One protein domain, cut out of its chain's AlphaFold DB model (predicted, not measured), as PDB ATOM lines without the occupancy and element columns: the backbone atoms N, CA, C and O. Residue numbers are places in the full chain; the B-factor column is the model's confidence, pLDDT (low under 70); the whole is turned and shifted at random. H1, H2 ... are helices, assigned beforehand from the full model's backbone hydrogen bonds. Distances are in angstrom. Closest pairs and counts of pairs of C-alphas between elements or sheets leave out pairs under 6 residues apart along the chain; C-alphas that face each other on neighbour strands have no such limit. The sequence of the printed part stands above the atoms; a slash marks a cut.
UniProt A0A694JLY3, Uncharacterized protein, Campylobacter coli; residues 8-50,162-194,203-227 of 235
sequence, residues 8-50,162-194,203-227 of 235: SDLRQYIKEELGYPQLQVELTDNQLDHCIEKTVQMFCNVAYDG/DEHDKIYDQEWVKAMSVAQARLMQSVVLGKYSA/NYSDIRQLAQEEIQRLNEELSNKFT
ATOM      1  N   SER A   8      58.952  59.950 156.683       90.19
ATOM      2  CA  SER A   8      60.107  59.431 155.948       90.19
ATOM      3  C   SER A   8      60.557  58.055 156.444       90.19
ATOM      4  O   SER A   8      60.896  57.196 155.629       90.19
ATOM      5  N   ASP A   9      60.543  57.816 157.760       90.81
ATOM      6  CA  ASP A   9      60.867  56.499 158.318       90.81
ATOM      7  C   ASP A   9      59.816  55.456 157.911       90.81
ATOM      8  O   ASP A   9      60.176  54.333 157.557       90.81
ATOM      9  N   LEU A  10      58.527  55.821 157.912       91.25
ATOM     10  CA  LEU A  10      57.457  54.909 157.501       91.25
ATOM     11  C   LEU A  10      57.520  54.619 155.999       91.25
ATOM     12  O   LEU A  10      57.358  53.478 155.575       91.25
ATOM     13  N   ARG A  11      57.839  55.629 155.187       93.25
ATOM     14  CA  ARG A  11      58.081  55.461 153.751       93.25
ATOM     15  C   ARG A  11      59.207  54.467 153.491       93.25
ATOM     16  O   ARG A  11      59.072  53.599 152.630       93.25
ATOM     17  N   GLN A  12      60.307  54.585 154.233       93.00
ATOM     18  CA  GLN A  12      61.437  53.670 154.122       93.00
ATOM     19  C   GLN A  12      61.051  52.245 154.535       93.00
ATOM     20  O   GLN A  12      61.341  51.304 153.800       93.00
ATOM     21  N   TYR A  13      60.324  52.097 155.643       93.81
ATOM     22  CA  TYR A  13      59.796  50.808 156.090       93.81
ATOM     23  C   TYR A  13      58.918  50.140 155.022       93.81
ATOM     24  O   TYR A  13      59.109  48.971 154.704       93.81
ATOM     25  N   ILE A  14      58.008  50.891 154.391       94.69
ATOM     26  CA  ILE A  14      57.159  50.353 153.319       94.69
ATOM     27  C   ILE A  14      58.000  49.889 152.126       94.69
ATOM     28  O   ILE A  14      57.729  48.833 151.564       94.69
ATOM     29  N   LYS A  15      59.033  50.645 151.733       93.81
ATOM     30  CA  LYS A  15      59.930  50.239 150.637       93.81
ATOM     31  C   LYS A  15      60.642  48.922 150.953       93.81
ATOM     32  O   LYS A  15      60.723  48.065 150.074       93.81
ATOM     33  N   GLU A  16      61.132  48.760 152.179       93.44
ATOM     34  CA  GLU A  16      61.797  47.535 152.646       93.44
ATOM     35  C   GLU A  16      60.844  46.329 152.612       93.44
ATOM     36  O   GLU A  16      61.196  45.288 152.061       93.44
ATOM     37  N   GLU A  17      59.604  46.497 153.074       92.81
ATOM     38  CA  GLU A  17      58.563  45.457 153.033       92.81
ATOM     39  C   GLU A  17      58.118  45.088 151.606       92.81
ATOM     40  O   GLU A  17      57.693  43.962 151.342       92.81
ATOM     41  N   LEU A  18      58.234  46.017 150.653       90.25
ATOM     42  CA  LEU A  18      58.017  45.750 149.226       90.25
ATOM     43  C   LEU A  18      59.236  45.100 148.541       90.25
ATOM     44  O   LEU A  18      59.170  44.769 147.355       90.25
ATOM     45  N   GLY A  19      60.332  44.885 149.274       87.12
ATOM     46  CA  GLY A  19      61.518  44.165 148.813       87.12
ATOM     47  C   GLY A  19      62.695  45.046 148.396       87.12
ATOM     48  O   GLY A  19      63.673  44.521 147.858       87.12
ATOM     49  N   TYR A  20      62.657  46.361 148.632       90.94
ATOM     50  CA  TYR A  20      63.831  47.220 148.443       90.94
ATOM     51  C   TYR A  20      64.974  46.788 149.388       90.94
ATOM     52  O   TYR A  20      64.715  46.496 150.555       90.94
ATOM     53  N   PRO A  21      66.249  46.767 148.947       88.69
ATOM     54  CA  PRO A  21      66.763  47.168 147.633       88.69
ATOM     55  C   PRO A  21      66.853  46.026 146.608       88.69
ATOM     56  O   PRO A  21      67.352  46.246 145.507       88.69
ATOM     57  N   GLN A  22      66.434  44.806 146.957       86.88
ATOM     58  CA  GLN A  22      66.548  43.640 146.070       86.88
ATOM     59  C   GLN A  22      65.576  43.713 144.885       86.88
ATOM     60  O   GLN A  22      65.912  43.288 143.782       86.88
ATOM     61  N   LEU A  23      64.384  44.263 145.116       82.75
ATOM     62  CA  LEU A  23      63.362  44.524 144.111       82.75
ATOM     63  C   LEU A  23      63.209  46.029 143.900       82.75
ATOM     64  O   LEU A  23      63.273  46.826 144.839       82.75
ATOM     65  N   GLN A  24      62.972  46.416 142.649       82.88
ATOM     66  CA  GLN A  24      62.671  47.799 142.311       82.88
ATOM     67  C   GLN A  24      61.214  48.114 142.672       82.88
ATOM     68  O   GLN A  24      60.275  47.482 142.184       82.88
ATOM     69  N   VAL A  25      61.031  49.105 143.544       87.56
ATOM     70  CA  VAL A  25      59.710  49.612 143.919       87.56
ATOM     71  C   VAL A  25      59.285  50.663 142.893       87.56
ATOM     72  O   VAL A  25      59.853  51.748 142.838       87.56
ATOM     73  N   GLU A  26      58.263  50.349 142.094       86.50
ATOM     74  CA  GLU A  26      57.714  51.218 141.031       86.50
ATOM     75  C   GLU A  26      56.739  52.288 141.565       86.50
ATOM     76  O   GLU A  26      55.765  52.657 140.906       86.50
ATOM     77  N   LEU A  27      56.963  52.756 142.794       90.50
ATOM     78  CA  LEU A  27      56.153  53.786 143.439       90.50
ATOM     79  C   LEU A  27      57.003  55.011 143.744       90.50
ATOM     80  O   LEU A  27      58.113  54.918 144.267       90.50
ATOM     81  N   THR A  28      56.438  56.172 143.440       92.62
ATOM     82  CA  THR A  28      57.000  57.463 143.831       92.62
ATOM     83  C   THR A  28      56.797  57.716 145.320       92.62
ATOM     84  O   THR A  28      55.883  57.182 145.947       92.62
ATOM     85  N   ASP A  29      57.615  58.600 145.881       93.44
ATOM     86  CA  ASP A  29      57.493  59.008 147.279       93.44
ATOM     87  C   ASP A  29      56.112  59.602 147.602       93.44
ATOM     88  O   ASP A  29      55.506  59.207 148.591       93.44
ATOM     89  N   ASN A  30      55.551  60.430 146.713       93.50
ATOM     90  CA  ASN A  30      54.207  60.996 146.888       93.50
ATOM     91  C   ASN A  30      53.111  59.918 146.919       93.50
ATOM     92  O   ASN A  30      52.127  60.037 147.638       93.50
ATOM     93  N   GLN A  31      53.261  58.855 146.125       92.81
ATOM     94  CA  GLN A  31      52.319  57.735 146.131       92.81
ATOM     95  C   GLN A  31      52.351  56.976 147.458       92.81
ATOM     96  O   GLN A  31      51.299  56.595 147.968       92.81
ATOM     97  N   LEU A  32      53.545  56.787 148.024       94.31
ATOM     98  CA  LEU A  32      53.709  56.185 149.344       94.31
ATOM     99  C   LEU A  32      53.122  57.085 150.436       94.31
ATOM    100  O   LEU A  32      52.399  56.584 151.295       94.31
ATOM    101  N   ASP A  33      53.355  58.395 150.359       94.19
ATOM    102  CA  ASP A  33      52.788  59.366 151.298       94.19
ATOM    103  C   ASP A  33      51.257  59.331 151.276       94.19
ATOM    104  O   ASP A  33      50.635  59.207 152.325       94.19
ATOM    105  N   HIS A  34      50.635  59.288 150.094       93.50
ATOM    106  CA  HIS A  34      49.182  59.136 149.981       93.50
ATOM    107  C   HIS A  34      48.655  57.834 150.602       93.50
ATOM    108  O   HIS A  34      47.581  57.828 151.211       93.50
ATOM    109  N   CYS A  35      49.379  56.717 150.462       93.75
ATOM    110  CA  CYS A  35      49.016  55.461 151.124       93.75
ATOM    111  C   CYS A  35      49.085  55.583 152.653       93.75
ATOM    112  O   CYS A  35      48.200  55.073 153.345       93.75
ATOM    113  N   ILE A  36      50.107  56.267 153.170       92.94
ATOM    114  CA  ILE A  36      50.287  56.512 154.603       92.94
ATOM    115  C   ILE A  36      49.179  57.426 155.131       92.94
ATOM    116  O   ILE A  36      48.468  57.040 156.055       92.94
ATOM    117  N   GLU A  37      48.980  58.597 154.524       90.50
ATOM    118  CA  GLU A  37      47.976  59.591 154.930       90.50
ATOM    119  C   GLU A  37      46.576  58.983 154.987       90.50
ATOM    120  O   GLU A  37      45.859  59.125 155.978       90.50
ATOM    121  N   LYS A  38      46.206  58.229 153.946       90.75
ATOM    122  CA  LYS A  38      44.921  57.533 153.897       90.75
ATOM    123  C   LYS A  38      44.785  56.511 155.025       90.75
ATOM    124  O   LYS A  38      43.718  56.398 155.618       90.75
ATOM    125  N   THR A  39      45.845  55.759 155.311       91.94
ATOM    126  CA  THR A  39      45.843  54.756 156.384       91.94
ATOM    127  C   THR A  39      45.704  55.403 157.756       91.94
ATOM    128  O   THR A  39      44.895  54.954 158.564       91.94
ATOM    129  N   VAL A  40      46.456  56.474 158.009       89.75
ATOM    130  CA  VAL A  40      46.369  57.246 159.252       89.75
ATOM    131  C   VAL A  40      44.951  57.772 159.440       89.75
ATOM    132  O   VAL A  40      44.368  57.566 160.496       89.75
ATOM    133  N   GLN A  41      44.349  58.353 158.399       85.56
ATOM    134  CA  GLN A  41      42.981  58.852 158.494       85.56
ATOM    135  C   GLN A  41      41.965  57.735 158.778       85.56
ATOM    136  O   GLN A  41      41.083  57.913 159.613       85.56
ATOM    137  N   MET A  42      42.107  56.562 158.149       87.31
ATOM    138  CA  MET A  42      41.265  55.397 158.461       87.31
ATOM    139  C   MET A  42      41.391  54.977 159.926       87.31
ATOM    140  O   MET A  42      40.380  54.704 160.568       87.31
ATOM    141  N   PHE A  43      42.618  54.930 160.449       86.81
ATOM    142  CA  PHE A  43      42.855  54.571 161.841       86.81
ATOM    143  C   PHE A  43      42.236  55.594 162.791       86.81
ATOM    144  O   PHE A  43      41.532  55.212 163.718       86.81
ATOM    145  N   CYS A  44      42.444  56.886 162.542       80.25
ATOM    146  CA  CYS A  44      41.965  57.950 163.418       80.25
ATOM    147  C   CYS A  44      40.448  58.049 163.479       80.25
ATOM    148  O   CYS A  44      39.904  58.202 164.568       80.25
ATOM    149  N   ASN A  45      39.770  57.865 162.350       76.94
ATOM    150  CA  ASN A  45      38.312  57.886 162.311       76.94
ATOM    151  C   ASN A  45      37.670  56.768 163.149       76.94
ATOM    152  O   ASN A  45      36.521  56.908 163.545       76.94
ATOM    153  N   VAL A  46      38.376  55.657 163.387       76.94
ATOM    154  CA  VAL A  46      37.845  54.524 164.163       76.94
ATOM    155  C   VAL A  46      38.390  54.517 165.587       76.94
ATOM    156  O   VAL A  46      37.622  54.456 166.536       76.94
ATOM    157  N   ALA A  47      39.710  54.596 165.747       69.69
ATOM    158  CA  ALA A  47      40.374  54.443 167.038       69.69
ATOM    159  C   ALA A  47      40.317  55.698 167.920       69.69
ATOM    160  O   ALA A  47      40.476  55.584 169.132       69.69
ATOM    161  N   TYR A  48      40.124  56.880 167.329       62.84
ATOM    162  CA  TYR A  48      40.181  58.167 168.027       62.84
ATOM    163  C   TYR A  48      38.878  58.976 167.911       62.84
ATOM    164  O   TYR A  48      38.892  60.175 168.194       62.84
ATOM    165  N   ASP A  49      37.752  58.346 167.547       54.84
ATOM    166  CA  ASP A  49      36.457  59.022 167.314       54.84
ATOM    167  C   ASP A  49      35.995  59.900 168.509       54.84
ATOM    168  O   ASP A  49      35.257  60.871 168.330       54.84
ATOM    169  N   GLY A  50      36.487  59.633 169.731       49.22
ATOM    170  CA  GLY A  50      36.249  60.456 170.928       49.22
ATOM    171  C   GLY A  50      37.394  61.386 171.381       49.22
ATOM    172  O   GLY A  50      37.134  62.379 172.065       49.22
ATOM    173  N   ASP A 162      51.644  65.114 165.060       76.38
ATOM    174  CA  ASP A 162      52.720  65.975 165.576       76.38
ATOM    175  C   ASP A 162      54.056  65.207 165.686       76.38
ATOM    176  O   ASP A 162      54.088  63.977 165.628       76.38
ATOM    177  N   GLU A 163      55.172  65.910 165.893       70.69
ATOM    178  CA  GLU A 163      56.516  65.333 166.072       70.69
ATOM    179  C   GLU A 163      56.613  64.338 167.245       70.69
ATOM    180  O   GLU A 163      57.474  63.455 167.253       70.69
ATOM    181  N   HIS A 164      55.734  64.463 168.240       71.44
ATOM    182  CA  HIS A 164      55.673  63.569 169.402       71.44
ATOM    183  C   HIS A 164      54.749  62.367 169.198       71.44
ATOM    184  O   HIS A 164      54.666  61.493 170.072       71.44
ATOM    185  N   ASP A 165      54.040  62.328 168.073       78.81
ATOM    186  CA  ASP A 165      53.054  61.305 167.811       78.81
ATOM    187  C   ASP A 165      53.708  59.966 167.449       78.81
ATOM    188  O   ASP A 165      54.738  59.880 166.780       78.81
ATOM    189  N   LYS A 166      53.101  58.884 167.929       84.88
ATOM    190  CA  LYS A 166      53.557  57.508 167.704       84.88
ATOM    191  C   LYS A 166      52.682  56.775 166.696       84.88
ATOM    192  O   LYS A 166      52.853  55.569 166.526       84.88
ATOM    193  N   ILE A 167      51.781  57.480 166.016       87.38
ATOM    194  CA  ILE A 167      50.882  56.914 165.013       87.38
ATOM    195  C   ILE A 167      51.622  56.130 163.928       87.38
ATOM    196  O   ILE A 167      51.184  55.050 163.544       87.38
ATOM    197  N   TYR A 168      52.787  56.612 163.486       88.25
ATOM    198  CA  TYR A 168      53.578  55.929 162.461       88.25
ATOM    199  C   TYR A 168      54.252  54.644 162.966       88.25
ATOM    200  O   TYR A 168      54.595  53.781 162.158       88.25
ATOM    201  N   ASP A 169      54.412  54.476 164.282       88.88
ATOM    202  CA  ASP A 169      54.923  53.237 164.881       88.88
ATOM    203  C   ASP A 169      53.805  52.232 165.202       88.88
ATOM    204  O   ASP A 169      54.083  51.089 165.575       88.88
ATOM    205  N   GLN A 170      52.540  52.628 165.047       89.38
ATOM    206  CA  GLN A 170      51.384  51.787 165.329       89.38
ATOM    207  C   GLN A 170      51.345  50.599 164.341       89.38
ATOM    208  O   GLN A 170      51.526  50.748 163.133       89.38
ATOM    209  N   GLU A 171      51.160  49.384 164.869       90.38
ATOM    210  CA  GLU A 171      51.301  48.128 164.115       90.38
ATOM    211  C   GLU A 171      50.315  47.990 162.944       90.38
ATOM    212  O   GLU A 171      50.714  47.649 161.830       90.38
ATOM    213  N   TRP A 172      49.046  48.317 163.175       92.44
ATOM    214  CA  TRP A 172      47.999  48.339 162.157       92.44
ATOM    215  C   TRP A 172      48.265  49.393 161.073       92.44
ATOM    216  O   TRP A 172      48.128  49.088 159.892       92.44
ATOM    217  N   VAL A 173      48.700  50.605 161.440       92.69
ATOM    218  CA  VAL A 173      49.028  51.687 160.497       92.69
ATOM    219  C   VAL A 173      50.175  51.259 159.592       92.69
ATOM    220  O   VAL A 173      50.099  51.440 158.374       92.69
ATOM    221  N   LYS A 174      51.210  50.626 160.151       94.00
ATOM    222  CA  LYS A 174      52.318  50.060 159.370       94.00
ATOM    223  C   LYS A 174      51.828  48.983 158.405       94.00
ATOM    224  O   LYS A 174      52.085  49.087 157.206       94.00
ATOM    225  N   ALA A 175      51.089  47.992 158.901       94.56
ATOM    226  CA  ALA A 175      50.600  46.877 158.091       94.56
ATOM    227  C   ALA A 175      49.657  47.340 156.965       94.56
ATOM    228  O   ALA A 175      49.835  46.970 155.804       94.56
ATOM    229  N   MET A 176      48.696  48.211 157.278       95.81
ATOM    230  CA  MET A 176      47.741  48.730 156.298       95.81
ATOM    231  C   MET A 176      48.425  49.630 155.265       95.81
ATOM    232  O   MET A 176      48.119  49.525 154.077       95.81
ATOM    233  N   SER A 177      49.405  50.447 155.662       95.94
ATOM    234  CA  SER A 177      50.160  51.274 154.710       95.94
ATOM    235  C   SER A 177      50.945  50.416 153.712       95.94
ATOM    236  O   SER A 177      50.936  50.709 152.515       95.94
ATOM    237  N   VAL A 178      51.560  49.319 154.175       96.00
ATOM    238  CA  VAL A 178      52.243  48.338 153.312       96.00
ATOM    239  C   VAL A 178      51.256  47.674 152.352       96.00
ATOM    240  O   VAL A 178      51.515  47.616 151.148       96.00
ATOM    241  N   ALA A 179      50.105  47.217 152.848       96.25
ATOM    242  CA  ALA A 179      49.097  46.560 152.021       96.25
ATOM    243  C   ALA A 179      48.516  47.510 150.951       96.25
ATOM    244  O   ALA A 179      48.376  47.128 149.785       96.25
ATOM    245  N   GLN A 180      48.266  48.778 151.301       96.19
ATOM    246  CA  GLN A 180      47.832  49.806 150.348       96.19
ATOM    247  C   GLN A 180      48.899  50.117 149.295       96.19
ATOM    248  O   GLN A 180      48.573  50.215 148.108       96.19
ATOM    249  N   ALA A 181      50.166  50.230 149.697       95.75
ATOM    250  CA  ALA A 181      51.263  50.435 148.759       95.75
ATOM    251  C   ALA A 181      51.411  49.236 147.808       95.75
ATOM    252  O   ALA A 181      51.499  49.420 146.594       95.75
ATOM    253  N   ARG A 182      51.318  48.002 148.317       94.19
ATOM    254  CA  ARG A 182      51.355  46.780 147.495       94.19
ATOM    255  C   ARG A 182      50.223  46.744 146.468       94.19
ATOM    256  O   ARG A 182      50.454  46.434 145.296       94.19
ATOM    257  N   LEU A 183      49.010  47.125 146.873       94.31
ATOM    258  CA  LEU A 183      47.878  47.250 145.955       94.31
ATOM    259  C   LEU A 183      48.171  48.288 144.864       94.31
ATOM    260  O   LEU A 183      47.982  47.995 143.681       94.31
ATOM    261  N   MET A 184      48.666  49.470 145.237       93.50
ATOM    262  CA  MET A 184      49.006  50.527 144.283       93.50
ATOM    263  C   MET A 184      50.088  50.074 143.296       93.50
ATOM    264  O   MET A 184      49.934  50.277 142.089       93.50
ATOM    265  N   GLN A 185      51.126  49.384 143.771       90.69
ATOM    266  CA  GLN A 185      52.176  48.828 142.920       90.69
ATOM    267  C   GLN A 185      51.608  47.813 141.918       90.69
ATOM    268  O   GLN A 185      51.934  47.881 140.736       90.69
ATOM    269  N   SER A 186      50.683  46.937 142.333       89.69
ATOM    270  CA  SER A 186      50.011  45.995 141.418       89.69
ATOM    271  C   SER A 186      49.206  46.697 140.312       89.69
ATOM    272  O   SER A 186      49.064  46.184 139.199       89.69
ATOM    273  N   VAL A 187      48.658  47.883 140.601       88.50
ATOM    274  CA  VAL A 187      47.928  48.705 139.627       88.50
ATOM    275  C   VAL A 187      48.892  49.368 138.653       88.50
ATOM    276  O   VAL A 187      48.601  49.405 137.460       88.50
ATOM    277  N   VAL A 188      50.033  49.866 139.134       86.81
ATOM    278  CA  VAL A 188      51.076  50.454 138.282       86.81
ATOM    279  C   VAL A 188      51.674  49.390 137.362       86.81
ATOM    280  O   VAL A 188      51.655  49.570 136.147       86.81
ATOM    281  N   LEU A 189      52.106  48.251 137.907       83.62
ATOM    282  CA  LEU A 189      52.702  47.150 137.141       83.62
ATOM    283  C   LEU A 189      51.733  46.561 136.108       83.62
ATOM    284  O   LEU A 189      52.129  46.300 134.975       83.62
ATOM    285  N   GLY A 190      50.450  46.418 136.455       80.50
ATOM    286  CA  GLY A 190      49.434  45.897 135.536       80.50
ATOM    287  C   GLY A 190      49.202  46.764 134.289       80.50
ATOM    288  O   GLY A 190      48.728  46.250 133.277       80.50
ATOM    289  N   LYS A 191      49.553  48.060 134.319       76.31
ATOM    290  CA  LYS A 191      49.465  48.954 133.145       76.31
ATOM    291  C   LYS A 191      50.573  48.700 132.124       76.31
ATOM    292  O   LYS A 191      50.366  48.952 130.942       76.31
ATOM    293  N   TYR A 192      51.719  48.182 132.563       67.19
ATOM    294  CA  TYR A 192      52.876  47.882 131.718       67.19
ATOM    295  C   TYR A 192      52.890  46.430 131.234       67.19
ATOM    296  O   TYR A 192      53.957  45.901 130.931       67.19
ATOM    297  N   SER A 193      51.719  45.786 131.146       56.56
ATOM    298  CA  SER A 193      51.553  44.447 130.566       56.56
ATOM    299  C   SER A 193      51.797  44.474 129.049       56.56
ATOM    300  O   SER A 193      50.901  44.307 128.226       56.56
ATOM    301  N   ALA A 194      53.041  44.751 128.674       55.19
ATOM    302  CA  ALA A 194      53.628  44.326 127.425       55.19
ATOM    303  C   ALA A 194      54.265  42.951 127.681       55.19
ATOM    304  O   ALA A 194      54.880  42.753 128.734       55.19
ATOM    305  N   ASN A 203      53.916  38.471 137.852       73.06
ATOM    306  CA  ASN A 203      52.656  37.984 138.402       73.06
ATOM    307  C   ASN A 203      51.919  39.083 139.192       73.06
ATOM    308  O   ASN A 203      51.887  39.098 140.421       73.06
ATOM    309  N   TYR A 204      51.372  40.066 138.473       77.88
ATOM    310  CA  TYR A 204      50.671  41.202 139.082       77.88
ATOM    311  C   TYR A 204      49.289  40.830 139.645       77.88
ATOM    312  O   TYR A 204      48.794  41.536 140.527       77.88
ATOM    313  N   SER A 205      48.659  39.758 139.148       82.00
ATOM    314  CA  SER A 205      47.374  39.261 139.656       82.00
ATOM    315  C   SER A 205      47.506  38.755 141.084       82.00
ATOM    316  O   SER A 205      46.714  39.151 141.936       82.00
ATOM    317  N   ASP A 206      48.549  37.975 141.365       85.38
ATOM    318  CA  ASP A 206      48.736  37.373 142.684       85.38
ATOM    319  C   ASP A 206      49.123  38.439 143.713       85.38
ATOM    320  O   ASP A 206      48.571  38.471 144.810       85.38
ATOM    321  N   ILE A 207      49.983  39.396 143.336       86.19
ATOM    322  CA  ILE A 207      50.327  40.547 144.193       86.19
ATOM    323  C   ILE A 207      49.072  41.350 144.552       86.19
ATOM    324  O   ILE A 207      48.905  41.771 145.699       86.19
ATOM    325  N   ARG A 208      48.179  41.569 143.577       89.69
ATOM    326  CA  ARG A 208      46.919  42.281 143.806       89.69
ATOM    327  C   ARG A 208      46.008  41.513 144.754       89.69
ATOM    328  O   ARG A 208      45.464  42.129 145.666       89.69
ATOM    329  N   GLN A 209      45.844  40.210 144.537       93.00
ATOM    330  CA  GLN A 209      44.997  39.368 145.374       93.00
ATOM    331  C   GLN A 209      45.494  39.361 146.823       93.00
ATOM    332  O   GLN A 209      44.724  39.680 147.725       93.00
ATOM    333  N   LEU A 210      46.791  39.122 147.036       91.00
ATOM    334  CA  LEU A 210      47.411  39.157 148.365       91.00
ATOM    335  C   LEU A 210      47.187  40.503 149.067       91.00
ATOM    336  O   LEU A 210      46.849  40.545 150.247       91.00
ATOM    337  N   ALA A 211      47.348  41.616 148.344       93.62
ATOM    338  CA  ALA A 211      47.112  42.944 148.905       93.62
ATOM    339  C   ALA A 211      45.639  43.163 149.293       93.62
ATOM    340  O   ALA A 211      45.361  43.745 150.338       93.62
ATOM    341  N   GLN A 212      44.691  42.696 148.477       94.75
ATOM    342  CA  GLN A 212      43.259  42.804 148.771       94.75
ATOM    343  C   GLN A 212      42.852  41.961 149.982       94.75
ATOM    344  O   GLN A 212      42.111  42.451 150.830       94.75
ATOM    345  N   GLU A 213      43.359  40.732 150.085       96.06
ATOM    346  CA  GLU A 213      43.122  39.849 151.232       96.06
ATOM    347  C   GLU A 213      43.665  40.462 152.529       96.06
ATOM    348  O   GLU A 213      42.978  40.473 153.552       96.06
ATOM    349  N   GLU A 214      44.867  41.042 152.489       94.38
ATOM    350  CA  GLU A 214      45.454  41.695 153.659       94.38
ATOM    351  C   GLU A 214      44.692  42.961 154.069       94.38
ATOM    352  O   GLU A 214      44.406  43.138 155.253       94.38
ATOM    353  N   ILE A 215      44.294  43.805 153.108       95.88
ATOM    354  CA  ILE A 215      43.451  44.982 153.377       95.88
ATOM    355  C   ILE A 215      42.118  44.553 153.999       95.88
ATOM    356  O   ILE A 215      41.676  45.165 154.970       95.88
ATOM    357  N   GLN A 216      41.486  43.500 153.476       95.25
ATOM    358  CA  GLN A 216      40.227  42.981 154.011       95.25
ATOM    359  C   GLN A 216      40.389  42.526 155.466       95.25
ATOM    360  O   GLN A 216      39.642  42.973 156.337       95.25
ATOM    361  N   ARG A 217      41.419  41.720 155.748       95.19
ATOM    362  CA  ARG A 217      41.746  41.264 157.105       95.19
ATOM    363  C   ARG A 217      41.991  42.437 158.057       95.19
ATOM    364  O   ARG A 217      41.508  42.431 159.185       95.19
ATOM    365  N   LEU A 218      42.744  43.444 157.618       94.44
ATOM    366  CA  LEU A 218      43.057  44.612 158.438       94.44
ATOM    367  C   LEU A 218      41.828  45.500 158.674       94.44
ATOM    368  O   LEU A 218      41.702  46.061 159.757       94.44
ATOM    369  N   ASN A 219      40.899  45.606 157.723       91.88
ATOM    370  CA  ASN A 219      39.632  46.313 157.938       91.88
ATOM    371  C   ASN A 219      38.764  45.620 158.998       91.88
ATOM    372  O   ASN A 219      38.190  46.285 159.859       91.88
ATOM    373  N   GLU A 220      38.697  44.289 158.967       90.25
ATOM    374  CA  GLU A 220      38.007  43.503 159.997       90.25
ATOM    375  C   GLU A 220      38.674  43.681 161.366       90.25
ATOM    376  O   GLU A 220      37.999  43.885 162.375       90.25
ATOM    377  N   GLU A 221      40.007  43.663 161.405       88.81
ATOM    378  CA  GLU A 221      40.781  43.916 162.618       88.81
ATOM    379  C   GLU A 221      40.542  45.326 163.179       88.81
ATOM    380  O   GLU A 221      40.375  45.467 164.391       88.81
ATOM    381  N   LEU A 222      40.478  46.347 162.314       86.56
ATOM    382  CA  LEU A 222      40.221  47.734 162.707       86.56
ATOM    383  C   LEU A 222      38.870  47.851 163.418       86.56
ATOM    384  O   LEU A 222      38.795  48.364 164.532       86.56
ATOM    385  N   SER A 223      37.824  47.308 162.791       82.06
ATOM    386  CA  SER A 223      36.463  47.321 163.332       82.06
ATOM    387  C   SER A 223      36.373  46.577 164.668       82.06
ATOM    388  O   SER A 223      35.807  47.090 165.630       82.06
ATOM    389  N   ASN A 224      36.986  45.394 164.768       84.00
ATOM    390  CA  ASN A 224      36.867  44.545 165.954       84.00
ATOM    391  C   ASN A 224      37.686  45.032 167.157       84.00
ATOM    392  O   ASN A 224      37.271  44.818 168.294       84.00
ATOM    393  N   LYS A 225      38.874  45.611 166.933       78.94
ATOM    394  CA  LYS A 225      39.787  46.006 168.022       78.94
ATOM    395  C   LYS A 225      39.609  47.448 168.482       78.94
ATOM    396  O   LYS A 225      39.898  47.724 169.642       78.94
ATOM    397  N   PHE A 226      39.211  48.351 167.585       71.94
ATOM    398  CA  PHE A 226      39.293  49.794 167.829       71.94
ATOM    399  C   PHE A 226      37.941  50.508 167.842       71.94
ATOM    400  O   PHE A 226      37.906  51.685 168.175       71.94
ATOM    401  N   THR A 227      36.836  49.823 167.538       66.00
ATOM    402  CA  THR A 227      35.498  50.391 167.759       66.00
ATOM    403  C   THR A 227      35.129  50.254 169.237       66.00
ATOM    404  O   THR A 227      35.261  49.166 169.805       66.00
TER     405      THR A 227
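This is residues 8 to 50, 162 to 194 and 203 to 227 of the 235 residues of an uncharacterized protein of Campylobacter coli (UniProt A0A694JLY3). Two long helices, H3 and H4, run side by side in opposite ways, and H2 crosses H3 slantwise until its last turns reach the end of H4. The short H1 crosses H3 as well, near the beginning of H2, and stays away from H4. H2, H3 and H4 make a bundle of three helices, up and down, each running against the one before it in the chain. The printed part has 101 residues with four named helices, H1 to H4 in order, and no named strand; its class is all helix. The whole is compact, with a radius of gyration of the C-alphas of 14.0 A, and elongated, spanning 50 by 29 by 18 A.

Begin with H1, residues 8 to 17, and go on to H2, residues 29 to 47. They touch, about perpendicular at 81 degrees; the closest C-alphas, of Arg 11 and Leu 32, are 6.2 A apart, and H2 touches H1 with residues 29 to 36 alone. Past the first cut look at H3, residues 171 to 191, a hub with H2, touching three helices each. H1 touches H3 at a steep tilt of 65 degrees, the same way, closest at the C-alphas of Ile 14 and Val 178, 5.3 A. H2 touches H3 at a steep tilt of 42 degrees, opposite ways, closest at the C-alphas of Ile 36 and Ser 177, 5.2 A; H3 touches H2 with residues 173 to 181 alone. H4, residues 204 to 226, touches H3 at a shallow tilt of 26 degrees, opposite ways, closest at the C-alphas of Ala 179 and Ala 211, 5.2 A. H2 touches H4 with residues 43 to 47 alone, at a shallow tilt of 29 degrees, the same way, closest at the C-alphas of Ala 47 and Phe 226, 4.8 A. H1 and H4 are apart. In H1 and H4 every O i to N i+4 pair is within hydrogen-bond range; in H2 14 of 15 are, in H3 16 of 17.

Find C-alpha 8 at (60.107, 59.431, 155.948); from there H1 runs 14.4 A to Glu 17. H2 runs 26.5 A from Asp 29 to Ala 47. H3 begins at C-alpha 171 at (51.301, 48.128, 164.115) and runs 31.0 A to Lys 191. H4 runs 32.1 A from Tyr 204 to C-alpha 226 at (39.293, 49.794, 167.829).

The farthest C-alphas, of Gly 50 and Ala 194, are 49.5 A apart. Residues 51 to 161 are not printed, with 18.2 A from C-alpha 50 to C-alpha 162; residues 195 to 202 are not printed, with 12.7 A from C-alpha 194 to C-alpha 203. The link from H1 to H2, 11 residues, is long. The model's pLDDT is under 70 at residues 47 to 50, 192 to 194 and 227.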